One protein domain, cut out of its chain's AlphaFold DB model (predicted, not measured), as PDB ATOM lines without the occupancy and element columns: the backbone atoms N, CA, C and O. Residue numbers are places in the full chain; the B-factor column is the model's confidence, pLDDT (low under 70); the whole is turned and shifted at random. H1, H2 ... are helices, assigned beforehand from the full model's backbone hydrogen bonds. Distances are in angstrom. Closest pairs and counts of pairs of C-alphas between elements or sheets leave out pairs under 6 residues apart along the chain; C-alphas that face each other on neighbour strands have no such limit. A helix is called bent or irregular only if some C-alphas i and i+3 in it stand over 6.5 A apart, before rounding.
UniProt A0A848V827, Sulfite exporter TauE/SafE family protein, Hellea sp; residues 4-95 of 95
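AT A GLANCE: This is residues 4 to 95 of the 95 residues of the protein "Sulfite exporter TauE/SafE family protein" of Hellea sp (UniProt A0A848V827). Three long helices make an open frame: H1 runs out, residues 29 to 44 loop round, bent H2 runs back across a gap from H1, and H3 leaves its far end as a V. The printed part has 92 residues with three named helices and no named strand: all helix, loose, radius of gyration of the C-alphas 17.5 A, spans 52 by 35 by 20 A.

HOW THE PARTS SIT: H1, residues 4 to 28, is close but not clearly touching to H3, residues 71 to 94; their closest C-alphas, His 4 and Gln 71, are 7.7 A apart. H2, residues 45 to 68, was assigned as one helix by its hydrogen bonds but is bent, with C-alphas 57 and 60 6.8 A apart; its arms are H2a, residues 45 to 57, and H2b, residues 60 to 68. H2b and H3 are close but not clearly touching, at a steep tilt of 52 degrees, opposite ways; their closest C-alphas, Ala 66 and Leu 74, are 7.2 A apart. H1 and H2a are apart. Every O i to N i+4 pair is within hydrogen-bond range in H2a, H2b and H3, and 20 of 21 in H1.

IN THESE COORDINATES: H1 spans 36.2 A from C-alpha 4 at (5.169, -53.514, 26.114); H3 spans 34.6 A to C-alpha 94 at (33.807, -39.376, 34.989).

THE WHOLE: The printed part has no cut. The link H1 to H2 is long. Residue 35 is under pLDDT 70.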
ATOM      1  N   HIS A   4       4.971 -53.386  27.559       81.19
ATOM      2  CA  HIS A   4       5.169 -53.514  26.114       81.19
ATOM      3  C   HIS A   4       4.721 -52.266  25.350       81.19
ATOM      4  O   HIS A   4       5.391 -51.865  24.403       81.19
ATOM      5  N   ARG A   5       3.635 -51.601  25.778       86.38
ATOM      6  CA  ARG A   5       3.198 -50.334  25.156       86.38
ATOM      7  C   ARG A   5       4.185 -49.205  25.428       86.38
ATOM      8  O   ARG A   5       4.466 -48.440  24.519       86.38
ATOM      9  N   ALA A   6       4.709 -49.107  26.650       87.62
ATOM     10  CA  ALA A   6       5.686 -48.075  26.995       87.62
ATOM     11  C   ALA A   6       6.980 -48.233  26.179       87.62
ATOM     12  O   ALA A   6       7.459 -47.262  25.597       87.62
ATOM     13  N   ILE A   7       7.486 -49.467  26.070       86.88
ATOM     14  CA  ILE A   7       8.672 -49.788  25.262       86.88
ATOM     15  C   ILE A   7       8.404 -49.512  23.772       86.88
ATOM     16  O   ILE A   7       9.233 -48.898  23.105       86.88
ATOM     17  N   GLY A   8       7.229 -49.892  23.257       87.94
ATOM     18  CA  GLY A   8       6.844 -49.629  21.867       87.94
ATOM     19  C   GLY A   8       6.758 -48.136  21.532       87.94
ATOM     20  O   GLY A   8       7.274 -47.709  20.500       87.94
ATOM     21  N   THR A   9       6.172 -47.319  22.415       91.88
ATOM     22  CA  THR A   9       6.137 -45.859  22.228       91.88
ATOM     23  C   THR A   9       7.543 -45.256  22.263       91.88
ATOM     24  O   THR A   9       7.854 -44.418  21.422       91.88
ATOM     25  N   ALA A  10       8.405 -45.701  23.181       89.44
ATOM     26  CA  ALA A  10       9.789 -45.233  23.246       89.44
ATOM     27  C   ALA A  10      10.570 -45.552  21.955       89.44
ATOM     28  O   ALA A  10      11.274 -44.688  21.436       89.44
ATOM     29  N   ALA A  11      10.388 -46.751  21.391       89.00
ATOM     30  CA  ALA A  11      11.002 -47.132  20.118       89.00
ATOM     31  C   ALA A  11      10.524 -46.251  18.947       89.00
ATOM     32  O   ALA A  11      11.337 -45.813  18.133       89.00
ATOM     33  N   ALA A  12       9.225 -45.935  18.889       93.25
ATOM     34  CA  ALA A  12       8.677 -45.041  17.870       93.25
ATOM     35  C   ALA A  12       9.266 -43.623  17.971       93.25
ATOM     36  O   ALA A  12       9.651 -43.047  16.955       93.25
ATOM     37  N   ILE A  13       9.400 -43.081  19.187       95.75
ATOM     38  CA  ILE A  13      10.039 -41.775  19.419       95.75
ATOM     39  C   ILE A  13      11.482 -41.775  18.890       95.75
ATOM     40  O   ILE A  13      11.886 -40.817  18.237       95.75
ATOM     41  N   GLY A  14      12.237 -42.859  19.092       92.50
ATOM     42  CA  GLY A  14      13.598 -42.994  18.563       92.50
ATOM     43  C   GLY A  14      13.681 -42.838  17.039       92.50
ATOM     44  O   GLY A  14      14.569 -42.148  16.543       92.50
ATOM     45  N   PHE A  15      12.722 -43.395  16.292       93.38
ATOM     46  CA  PHE A  15      12.640 -43.201  14.840       93.38
ATOM     47  C   PHE A  15      12.397 -41.730  14.470       93.38
ATOM     48  O   PHE A  15      13.088 -41.184  13.608       93.38
ATOM     49  N   PHE A  16      11.464 -41.069  15.162       95.88
ATOM     50  CA  PHE A  16      11.165 -39.652  14.938       95.88
ATOM     51  C   PHE A  16      12.323 -38.718  15.298       95.88
ATOM     52  O   PHE A  16      12.418 -37.645  14.713       95.88
ATOM     53  N   ILE A  17      13.207 -39.105  16.219       95.12
ATOM     54  CA  ILE A  17      14.430 -38.353  16.533       95.12
ATOM     55  C   ILE A  17      15.522 -38.643  15.491       95.12
ATOM     56  O   ILE A  17      16.192 -37.728  15.010       95.12
ATOM     57  N   GLY A  18      15.697 -39.912  15.114       94.12
ATOM     58  CA  GLY A  18      16.762 -40.346  14.211       94.12
ATOM     59  C   GLY A  18      16.605 -39.835  12.778       94.12
ATOM     60  O   GLY A  18      17.601 -39.499  12.135       94.12
ATOM     61  N   LEU A  19      15.373 -39.735  12.275       94.56
ATOM     62  CA  LEU A  19      15.096 -39.288  10.908       94.56
ATOM     63  C   LEU A  19      15.556 -37.836  10.635       94.56
ATOM     64  O   LEU A  19      16.383 -37.645   9.740       94.56
ATOM     65  N   PRO A  20      15.119 -36.810  11.397       95.38
ATOM     66  CA  PRO A  20      15.605 -35.444  11.217       95.38
ATOM     67  C   PRO A  20      17.096 -35.307  11.538       95.38
ATOM     68  O   PRO A  20      17.779 -34.553  10.850       95.38
ATOM     69  N   ALA A  21      17.631 -36.060  12.509       93.62
ATOM     70  CA  ALA A  21      19.069 -36.068  12.783       93.62
ATOM     71  C   ALA A  21      19.869 -36.542  11.558       93.62
ATOM     72  O   ALA A  21      20.819 -35.881  11.145       93.62
ATOM     73  N   THR A  22      19.440 -37.637  10.924       92.44
ATOM     74  CA  THR A  22      20.062 -38.164   9.700       92.44
ATOM     75  C   THR A  22      20.012 -37.136   8.570       92.44
ATOM     76  O   THR A  22      21.029 -36.881   7.931       92.44
ATOM     77  N   ILE A  23      18.859 -36.491   8.358       93.19
ATOM     78  CA  ILE A  23      18.716 -35.420   7.359       93.19
ATOM     79  C   ILE A  23      19.681 -34.263   7.668       93.19
ATOM     80  O   ILE A  23      20.393 -33.805   6.774       93.19
ATOM     81  N   GLY A  24      19.767 -33.839   8.931       92.94
ATOM     82  CA  GLY A  24      20.705 -32.810   9.380       92.94
ATOM     83  C   GLY A  24      22.164 -33.168   9.087       92.94
ATOM     84  O   GLY A  24      22.903 -32.337   8.560       92.94
ATOM     85  N   TYR A  25      22.568 -34.417   9.334       90.19
ATOM     86  CA  TYR A  25      23.914 -34.912   9.017       90.19
ATOM     87  C   TYR A  25      24.202 -34.980   7.511       90.19
ATOM     88  O   TYR A  25      25.332 -34.713   7.088       90.19
ATOM     89  N   ILE A  26      23.202 -35.305   6.688       90.31
ATOM     90  CA  ILE A  26      23.341 -35.295   5.225       90.31
ATOM     91  C   ILE A  26      23.568 -33.861   4.732       90.31
ATOM     92  O   ILE A  26      24.516 -33.621   3.983       90.31
ATOM     93  N   ILE A  27      22.741 -32.910   5.182       89.81
ATOM     94  CA  ILE A  27      22.832 -31.497   4.780       89.81
ATOM     95  C   ILE A  27      24.151 -30.884   5.268       89.81
ATOM     96  O   ILE A  27      24.865 -30.255   4.488       89.81
ATOM     97  N   SER A  28      24.519 -31.110   6.532       87.12
ATOM     98  CA  SER A  28      25.740 -30.557   7.132       87.12
ATOM     99  C   SER A  28      27.021 -31.079   6.466       87.12
ATOM    100  O   SER A  28      27.977 -30.326   6.288       87.12
ATOM    101  N   GLY A  29      27.043 -32.347   6.044       80.81
ATOM    102  CA  GLY A  29      28.211 -32.954   5.401       80.81
ATOM    103  C   GLY A  29      28.287 -32.753   3.883       80.81
ATOM    104  O   GLY A  29      29.213 -33.270   3.252       80.81
ATOM    105  N   TRP A  30      27.318 -32.066   3.263       77.50
ATOM    106  CA  TRP A  30      27.138 -32.066   1.803       77.50
ATOM    107  C   TRP A  30      28.317 -31.474   1.021       77.50
ATOM    108  O   TRP A  30      28.580 -31.911  -0.101       77.50
ATOM    109  N   SER A  31      29.068 -30.550   1.620       75.81
ATOM    110  CA  SER A  31      30.173 -29.831   0.964       75.81
ATOM    111  C   SER A  31      31.555 -30.161   1.537       75.81
ATOM    112  O   SER A  31      32.512 -29.442   1.266       75.81
ATOM    113  N   VAL A  32      31.692 -31.239   2.317       76.94
ATOM    114  CA  VAL A  32      32.981 -31.607   2.926       76.94
ATOM    115  C   VAL A  32      33.879 -32.326   1.900       76.94
ATOM    116  O   VAL A  32      33.465 -33.343   1.332       76.94
ATOM    117  N   PRO A  33      35.097 -31.835   1.610       70.81
ATOM    118  CA  PRO A  33      36.053 -32.536   0.751       70.81
ATOM    119  C   PRO A  33      36.705 -33.726   1.486       70.81
ATOM    120  O   PRO A  33      36.890 -33.682   2.697       70.81
ATOM    121  N   GLY A  34      37.052 -34.801   0.763       76.06
ATOM    122  CA  GLY A  34      37.709 -35.995   1.338       76.06
ATOM    123  C   GLY A  34      36.773 -37.089   1.879       76.06
ATOM    124  O   GLY A  34      37.198 -37.936   2.661       76.06
ATOM    125  N   ARG A  35      35.495 -37.087   1.484       69.19
ATOM    126  CA  ARG A  35      34.512 -38.091   1.925       69.19
ATOM    127  C   ARG A  35      34.817 -39.489   1.360       69.19
ATOM    128  O   ARG A  35      35.145 -39.592   0.175       69.19
ATOM    129  N   PRO A  36      34.638 -40.567   2.150       73.56
ATOM    130  CA  PRO A  36      34.696 -41.935   1.641       73.56
ATOM    131  C   PRO A  36      33.701 -42.140   0.488       73.56
ATOM    132  O   PRO A  36      32.613 -41.544   0.519       73.56
ATOM    133  N   PRO A  37      34.015 -42.997  -0.502       73.88
ATOM    134  CA  PRO A  37      33.082 -43.308  -1.581       73.88
ATOM    135  C   PRO A  37      31.760 -43.841  -1.005       73.88
ATOM    136  O   PRO A  37      31.748 -44.495   0.039       73.88
ATOM    137  N   PHE A  38      30.642 -43.542  -1.673       77.88
ATOM    138  CA  PHE A  38      29.278 -43.876  -1.225       77.88
ATOM    139  C   PHE A  38      28.787 -43.156   0.054       77.88
ATOM    140  O   PHE A  38      27.970 -43.704   0.791       77.88
ATOM    141  N   SER A  39      29.233 -41.925   0.334       82.44
ATOM    142  CA  SER A  39      28.729 -41.130   1.473       82.44
ATOM    143  C   SER A  39      27.759 -40.021   1.043       82.44
ATOM    144  O   SER A  39      28.082 -39.210   0.177       82.44
ATOM    145  N   LEU A  40      26.591 -39.951   1.684       81.25
ATOM    146  CA  LEU A  40      25.634 -38.842   1.616       81.25
ATOM    147  C   LEU A  40      25.892 -37.894   2.793       81.25
ATOM    148  O   LEU A  40      25.444 -38.122   3.916       81.25
ATOM    149  N   GLY A  41      26.663 -36.838   2.546       84.44
ATOM    150  CA  GLY A  41      27.147 -35.965   3.618       84.44
ATOM    151  C   GLY A  41      27.993 -36.742   4.632       84.44
ATOM    152  O   GLY A  41      28.961 -37.393   4.237       84.44
ATOM    153  N   TYR A  42      27.615 -36.702   5.913       82.94
ATOM    154  CA  TYR A  42      28.238 -37.521   6.967       82.94
ATOM    155  C   TYR A  42      27.694 -38.957   7.055       82.94
ATOM    156  O   TYR A  42      28.227 -39.774   7.802       82.94
ATOM    157  N   VAL A  43      26.646 -39.293   6.300       86.31
ATOM    158  CA  VAL A  43      26.019 -40.617   6.341       86.31
ATOM    159  C   VAL A  43      26.644 -41.511   5.275       86.31
ATOM    160  O   VAL A  43      26.406 -41.339   4.081       86.31
ATOM    161  N   ASN A  44      27.444 -42.493   5.687       89.56
ATOM    162  CA  ASN A  44      28.023 -43.460   4.760       89.56
ATOM    163  C   ASN A  44      27.007 -44.564   4.414       89.56
ATOM    164  O   ASN A  44      26.575 -45.303   5.299       89.56
ATOM    165  N   LEU A  45      26.641 -44.699   3.134       88.25
ATOM    166  CA  LEU A  45      25.640 -45.675   2.684       88.25
ATOM    167  C   LEU A  45      26.111 -47.120   2.858       88.25
ATOM    168  O   LEU A  45      25.296 -47.987   3.158       88.25
ATOM    169  N   MET A  46      27.411 -47.380   2.706       89.00
ATOM    170  CA  MET A  46      27.976 -48.716   2.908       89.00
ATOM    171  C   MET A  46      27.903 -49.117   4.388       89.00
ATOM    172  O   MET A  46      27.413 -50.193   4.718       89.00
ATOM    173  N   GLY A  47      28.311 -48.220   5.290       89.38
ATOM    174  CA  GLY A  47      28.178 -48.403   6.736       89.38
ATOM    175  C   GLY A  47      26.718 -48.572   7.154       89.38
ATOM    176  O   GLY A  47      26.399 -49.478   7.923       89.38
ATOM    177  N   PHE A  48      25.815 -47.772   6.585       91.00
ATOM    178  CA  PHE A  48      24.378 -47.935   6.786       91.00
ATOM    179  C   PHE A  48      23.886 -49.310   6.319       91.00
ATOM    180  O   PHE A  48      23.181 -49.972   7.070       91.00
ATOM    181  N   ALA A  49      24.276 -49.771   5.129       92.56
ATOM    182  CA  ALA A  49      23.865 -51.071   4.603       92.56
ATOM    183  C   ALA A  49      24.343 -52.229   5.493       92.56
ATOM    184  O   ALA A  49      23.562 -53.130   5.799       92.56
ATOM    185  N   LEU A  50      25.593 -52.177   5.965       94.44
ATOM    186  CA  LEU A  50      26.142 -53.171   6.890       94.44
ATOM    187  C   LEU A  50      25.383 -53.180   8.226       94.44
ATOM    188  O   LEU A  50      24.969 -54.241   8.698       94.44
ATOM    189  N   MET A  51      25.144 -52.003   8.807       94.19
ATOM    190  CA  MET A  51      24.401 -51.868  10.065       94.19
ATOM    191  C   MET A  51      22.937 -52.293   9.911       94.19
ATOM    192  O   MET A  51      22.396 -52.971  10.786       94.19
ATOM    193  N   ALA A  52      22.296 -51.950   8.793       93.75
ATOM    194  CA  ALA A  52      20.929 -52.343   8.480       93.75
ATOM    195  C   ALA A  52      20.818 -53.863   8.319       93.75
ATOM    196  O   ALA A  52      19.936 -54.471   8.923       93.75
ATOM    197  N   ALA A  53      21.738 -54.494   7.583       95.94
ATOM    198  CA  ALA A  53      21.773 -55.945   7.427       95.94
ATOM    199  C   ALA A  53      21.937 -56.655   8.780       95.94
ATOM    200  O   ALA A  53      21.138 -57.532   9.117       95.94
ATOM    201  N   ALA A  54      22.910 -56.230   9.594       96.00
ATOM    202  CA  ALA A  54      23.114 -56.779  10.934       96.00
ATOM    203  C   ALA A  54      21.873 -56.587  11.826       96.00
ATOM    204  O   ALA A  54      21.460 -57.507  12.534       96.00
ATOM    205  N   THR A  55      21.228 -55.421  11.744       94.38
ATOM    206  CA  THR A  55      19.999 -55.124  12.492       94.38
ATOM    207  C   THR A  55      18.856 -56.039  12.067       94.38
ATOM    208  O   THR A  55      18.230 -56.648  12.928       94.38
ATOM    209  N   ILE A  56      18.596 -56.200  10.766       95.81
ATOM    210  CA  ILE A  56      17.517 -57.061  10.250       95.81
ATOM    211  C   ILE A  56      17.701 -58.509  10.719       95.81
ATOM    212  O   ILE A  56      16.723 -59.163  11.083       95.81
ATOM    213  N   ILE A  57      18.946 -58.990  10.771       96.50
ATOM    214  CA  ILE A  57      19.267 -60.326  11.283       96.50
ATOM    215  C   ILE A  57      19.017 -60.406  12.795       96.50
ATOM    216  O   ILE A  57      18.420 -61.375  13.260       96.50
ATOM    217  N   CYS A  58      19.421 -59.398  13.571       95.50
ATOM    218  CA  CYS A  58      19.328 -59.402  15.036       95.50
ATOM    219  C   CYS A  58      17.919 -59.107  15.590       95.50
ATOM    220  O   CYS A  58      17.530 -59.659  16.624       95.50
ATOM    221  N   VAL A  59      17.122 -58.276  14.915       93.44
ATOM    222  CA  VAL A  59      15.761 -57.877  15.325       93.44
ATOM    223  C   VAL A  59      14.843 -59.060  15.682       93.44
ATOM    224  O   VAL A  59      14.245 -59.017  16.763       93.44
ATOM    225  N   PRO A  60      14.706 -60.134  14.874       92.44
ATOM    226  CA  PRO A  60      13.810 -61.241  15.210       92.44
ATOM    227  C   PRO A  60      14.202 -61.958  16.506       92.44
ATOM    228  O   PRO A  60      13.318 -62.438  17.218       92.44
ATOM    229  N   PHE A  61      15.492 -62.009  16.853       93.25
ATOM    230  CA  PHE A  61      15.937 -62.589  18.123       93.25
ATOM    231  C   PHE A  61      15.437 -61.758  19.310       93.25
ATOM    232  O   PHE A  61      14.861 -62.313  20.248       93.25
ATOM    233  N   GLY A  62      15.565 -60.430  19.230       87.94
ATOM    234  CA  GLY A  62      15.062 -59.512  20.255       87.94
ATOM    235  C   GLY A  62      13.538 -59.559  20.403       87.94
ATOM    236  O   GLY A  62      13.024 -59.698  21.514       87.94
ATOM    237  N   VAL A  63      12.801 -59.527  19.287       88.62
ATOM    238  CA  VAL A  63      11.326 -59.562  19.289       88.62
ATOM    239  C   VAL A  63      10.792 -60.883  19.850       88.62
ATOM    240  O   VAL A  63       9.826 -60.884  20.618       88.62
ATOM    241  N   ARG A  64      11.415 -62.021  19.516       89.44
ATOM    242  CA  ARG A  64      11.032 -63.328  20.080       89.44
ATOM    243  C   ARG A  64      11.275 -63.388  21.585       89.44
ATOM    244  O   ARG A  64      10.434 -63.923  22.305       89.44
ATOM    245  N   LEU A  65      12.392 -62.841  22.062       87.50
ATOM    246  CA  LEU A  65      12.694 -62.792  23.492       87.50
ATOM    247  C   LEU A  65      11.675 -61.919  24.242       87.50
ATOM    248  O   LEU A  65      11.116 -62.360  25.246       87.50
ATOM    249  N   ALA A  66      11.355 -60.735  23.715       84.62
ATOM    250  CA  ALA A  66      10.401 -59.809  24.328       84.62
ATOM    251  C   ALA A  66       8.969 -60.372  24.425       84.62
ATOM    252  O   ALA A  66       8.270 -60.102  25.403       84.62
ATOM    253  N   HIS A  67       8.535 -61.176  23.446       84.62
ATOM    254  CA  HIS A  67       7.228 -61.845  23.490       84.62
ATOM    255  C   HIS A  67       7.189 -63.058  24.430       84.62
ATOM    256  O   HIS A  67       6.122 -63.396  24.932       84.62
ATOM    257  N   ARG A  68       8.326 -63.723  24.678       86.25
ATOM    258  CA  ARG A  68       8.403 -64.884  25.584       86.25
ATOM    259  C   ARG A  68       8.463 -64.498  27.063       86.25
ATOM    260  O   ARG A  68       8.162 -65.332  27.914       86.25
ATOM    261  N   LEU A  69       8.878 -63.275  27.387       85.00
ATOM    262  CA  LEU A  69       8.944 -62.806  28.770       85.00
ATOM    263  C   LEU A  69       7.568 -62.349  29.268       85.00
ATOM    264  O   LEU A  69       6.887 -61.551  28.624       85.00
ATOM    265  N   SER A  70       7.195 -62.799  30.468       85.94
ATOM    266  CA  SER A  70       6.048 -62.248  31.188       85.94
ATOM    267  C   SER A  70       6.281 -60.775  31.541       85.94
ATOM    268  O   SER A  70       7.423 -60.321  31.674       85.94
ATOM    269  N   GLN A  71       5.192 -60.023  31.713       83.44
ATOM    270  CA  GLN A  71       5.231 -58.577  31.949       83.44
ATOM    271  C   GLN A  71       6.136 -58.186  33.134       83.44
ATOM    272  O   GLN A  71       6.878 -57.207  33.043       83.44
ATOM    273  N   ASP A  72       6.125 -58.978  34.210       86.69
ATOM    274  CA  ASP A  72       6.926 -58.721  35.412       86.69
ATOM    275  C   ASP A  72       8.422 -58.931  35.169       86.69
ATOM    276  O   ASP A  72       9.241 -58.092  35.549       86.69
ATOM    277  N   LYS A  73       8.792 -60.006  34.461       88.12
ATOM    278  CA  LYS A  73      10.191 -60.271  34.097       88.12
ATOM    279  C   LYS A  73      10.717 -59.203  33.147       88.12
ATOM    280  O   LYS A  73      11.831 -58.720  33.334       88.12
ATOM    281  N   LEU A  74       9.913 -58.798  32.162       86.81
ATOM    282  CA  LEU A  74      10.304 -57.765  31.205       86.81
ATOM    283  C   LEU A  74      10.541 -56.416  31.895       86.81
ATOM    284  O   LEU A  74      11.511 -55.733  31.579       86.81
ATOM    285  N   ARG A  75       9.708 -56.062  32.882       87.94
ATOM    286  CA  ARG A  75       9.898 -54.856  33.698       87.94
ATOM    287  C   ARG A  75      11.230 -54.878  34.452       87.94
ATOM    288  O   ARG A  75      11.929 -53.868  34.444       87.94
ATOM    289  N   ILE A  76      11.577 -55.998  35.090       91.31
ATOM    290  CA  ILE A  76      12.832 -56.128  35.847       91.31
ATOM    291  C   ILE A  76      14.034 -56.049  34.906       91.31
ATOM    292  O   ILE A  76      14.934 -55.248  35.139       91.31
ATOM    293  N   VAL A  77      14.029 -56.828  33.821       91.25
ATOM    294  CA  VAL A  77      15.130 -56.847  32.843       91.25
ATOM    295  C   VAL A  77      15.350 -55.461  32.243       91.25
ATOM    296  O   VAL A  77      16.486 -54.998  32.175       91.25
ATOM    297  N   PHE A  78      14.276 -54.767  31.860       89.25
ATOM    298  CA  PHE A  78      14.377 -53.411  31.328       89.25
ATOM    299  C   PHE A  78      14.890 -52.414  32.376       89.25
ATOM    300  O   PHE A  78      15.721 -51.571  32.059       89.25
ATOM    301  N   GLY A  79      14.455 -52.535  33.634       92.44
ATOM    302  CA  GLY A  79      14.966 -51.713  34.733       92.44
ATOM    303  C   GLY A  79      16.464 -51.910  34.976       92.44
ATOM    304  O   GLY A  79      17.198 -50.931  35.076       92.44
ATOM    305  N   VAL A  80      16.932 -53.162  35.001       95.69
ATOM    306  CA  VAL A  80      18.365 -53.485  35.119       95.69
ATOM    307  C   VAL A  80      19.141 -52.942  33.920       95.69
ATOM    308  O   VAL A  80      20.191 -52.334  34.100       95.69
ATOM    309  N   PHE A  81      18.613 -53.091  32.704       92.62
ATOM    310  CA  PHE A  81      19.223 -52.532  31.500       92.62
ATOM    311  C   PHE A  81      19.377 -51.007  31.584       92.62
ATOM    312  O   PHE A  81      20.469 -50.494  31.351       92.62
ATOM    313  N   LEU A  82      18.325 -50.283  31.979       93.31
ATOM    314  CA  LEU A  82      18.395 -48.830  32.160       93.31
ATOM    315  C   LEU A  82      19.396 -48.426  33.245       93.31
ATOM    316  O   LEU A  82      20.111 -47.442  33.068       93.31
ATOM    317  N   PHE A  83      19.482 -49.184  34.339       96.94
ATOM    318  CA  PHE A  83      20.475 -48.943  35.383       96.94
ATOM    319  C   PHE A  83      21.908 -49.106  34.855       96.94
ATOM    320  O   PHE A  83      22.757 -48.263  35.126       96.94
ATOM    321  N   LEU A  84      22.170 -50.139  34.047       97.19
ATOM    322  CA  LEU A  84      23.473 -50.341  33.403       97.19
ATOM    323  C   LEU A  84      23.813 -49.217  32.418       97.19
ATOM    324  O   LEU A  84      24.951 -48.753  32.398       97.19
ATOM    325  N   VAL A  85      22.841 -48.754  31.627       95.19
ATOM    326  CA  VAL A  85      23.028 -47.612  30.717       95.19
ATOM    327  C   VAL A  85      23.356 -46.346  31.506       95.19
ATOM    328  O   VAL A  85      24.322 -45.665  31.178       95.19
ATOM    329  N   ALA A  86      22.610 -46.061  32.576       96.00
ATOM    330  CA  ALA A  86      22.873 -44.913  33.440       96.00
ATOM    331  C   ALA A  86      24.267 -44.992  34.084       96.00
ATOM    332  O   ALA A  86      25.000 -44.007  34.083       96.00
ATOM    333  N   ALA A  87      24.665 -46.169  34.571       97.12
ATOM    334  CA  ALA A  87      26.002 -46.391  35.110       97.12
ATOM    335  C   ALA A  87      27.099 -46.175  34.051       97.12
ATOM    336  O   ALA A  87      28.131 -45.580  34.358       97.12
ATOM    337  N   ASN A  88      26.873 -46.607  32.805       95.81
ATOM    338  CA  ASN A  88      27.809 -46.371  31.706       95.81
ATOM    339  C   ASN A  88      27.929 -44.876  31.372       95.81
ATOM    340  O   ASN A  88      29.039 -44.367  31.284       95.81
ATOM    341  N   MET A  89      26.809 -44.151  31.293       95.94
ATOM    342  CA  MET A  89      26.836 -42.701  31.068       95.94
ATOM    343  C   MET A  89      27.587 -41.958  32.181       95.94
ATOM    344  O   MET A  89      28.359 -41.049  31.894       95.94
ATOM    345  N   ILE A  90      27.408 -42.354  33.448       96.69
ATOM    346  CA  ILE A  90      28.172 -41.780  34.570       96.69
ATOM    347  C   ILE A  90      29.667 -42.071  34.407       96.69
ATOM    348  O   ILE A  90      30.488 -41.180  34.606       96.69
ATOM    349  N   ARG A  91      30.027 -43.303  34.027       96.31
ATOM    350  CA  ARG A  91      31.422 -43.689  33.786       96.31
ATOM    351  C   ARG A  91      32.054 -42.883  32.650       96.31
ATOM    352  O   ARG A  91      33.199 -42.485  32.794       96.31
ATOM    353  N   GLU A  92      31.336 -42.671  31.551       94.38
ATOM    354  CA  GLU A  92      31.818 -41.922  30.381       94.38
ATOM    355  C   GLU A  92      32.027 -40.432  30.680       94.38
ATOM    356  O   GLU A  92      32.898 -39.813  30.091       94.38
ATOM    357  N   VAL A  93      31.266 -39.858  31.616       93.88
ATOM    358  CA  VAL A  93      31.465 -38.468  32.066       93.88
ATOM    359  C   VAL A  93      32.582 -38.346  33.113       93.88
ATOM    360  O   VAL A  93      33.195 -37.289  33.236       93.88
ATOM    361  N   ALA A  94      32.824 -39.392  33.905       88.75
ATOM    362  CA  ALA A  94      33.807 -39.376  34.989       88.75
ATOM    363  C   ALA A  94      35.247 -39.716  34.552       88.75
ATOM    364  O   ALA A  94      36.170 -39.472  35.334       88.75
ATOM    365  N   LEU A  95      35.432 -40.306  33.365       78.12
ATOM    366  CA  LEU A  95      36.726 -40.671  32.765       78.12
ATOM    367  C   LEU A  95      37.062 -39.743  31.597       78.12
ATOM    368  O   LEU A  95      38.256 -39.390  31.482       78.12
TER     369      LEU A  95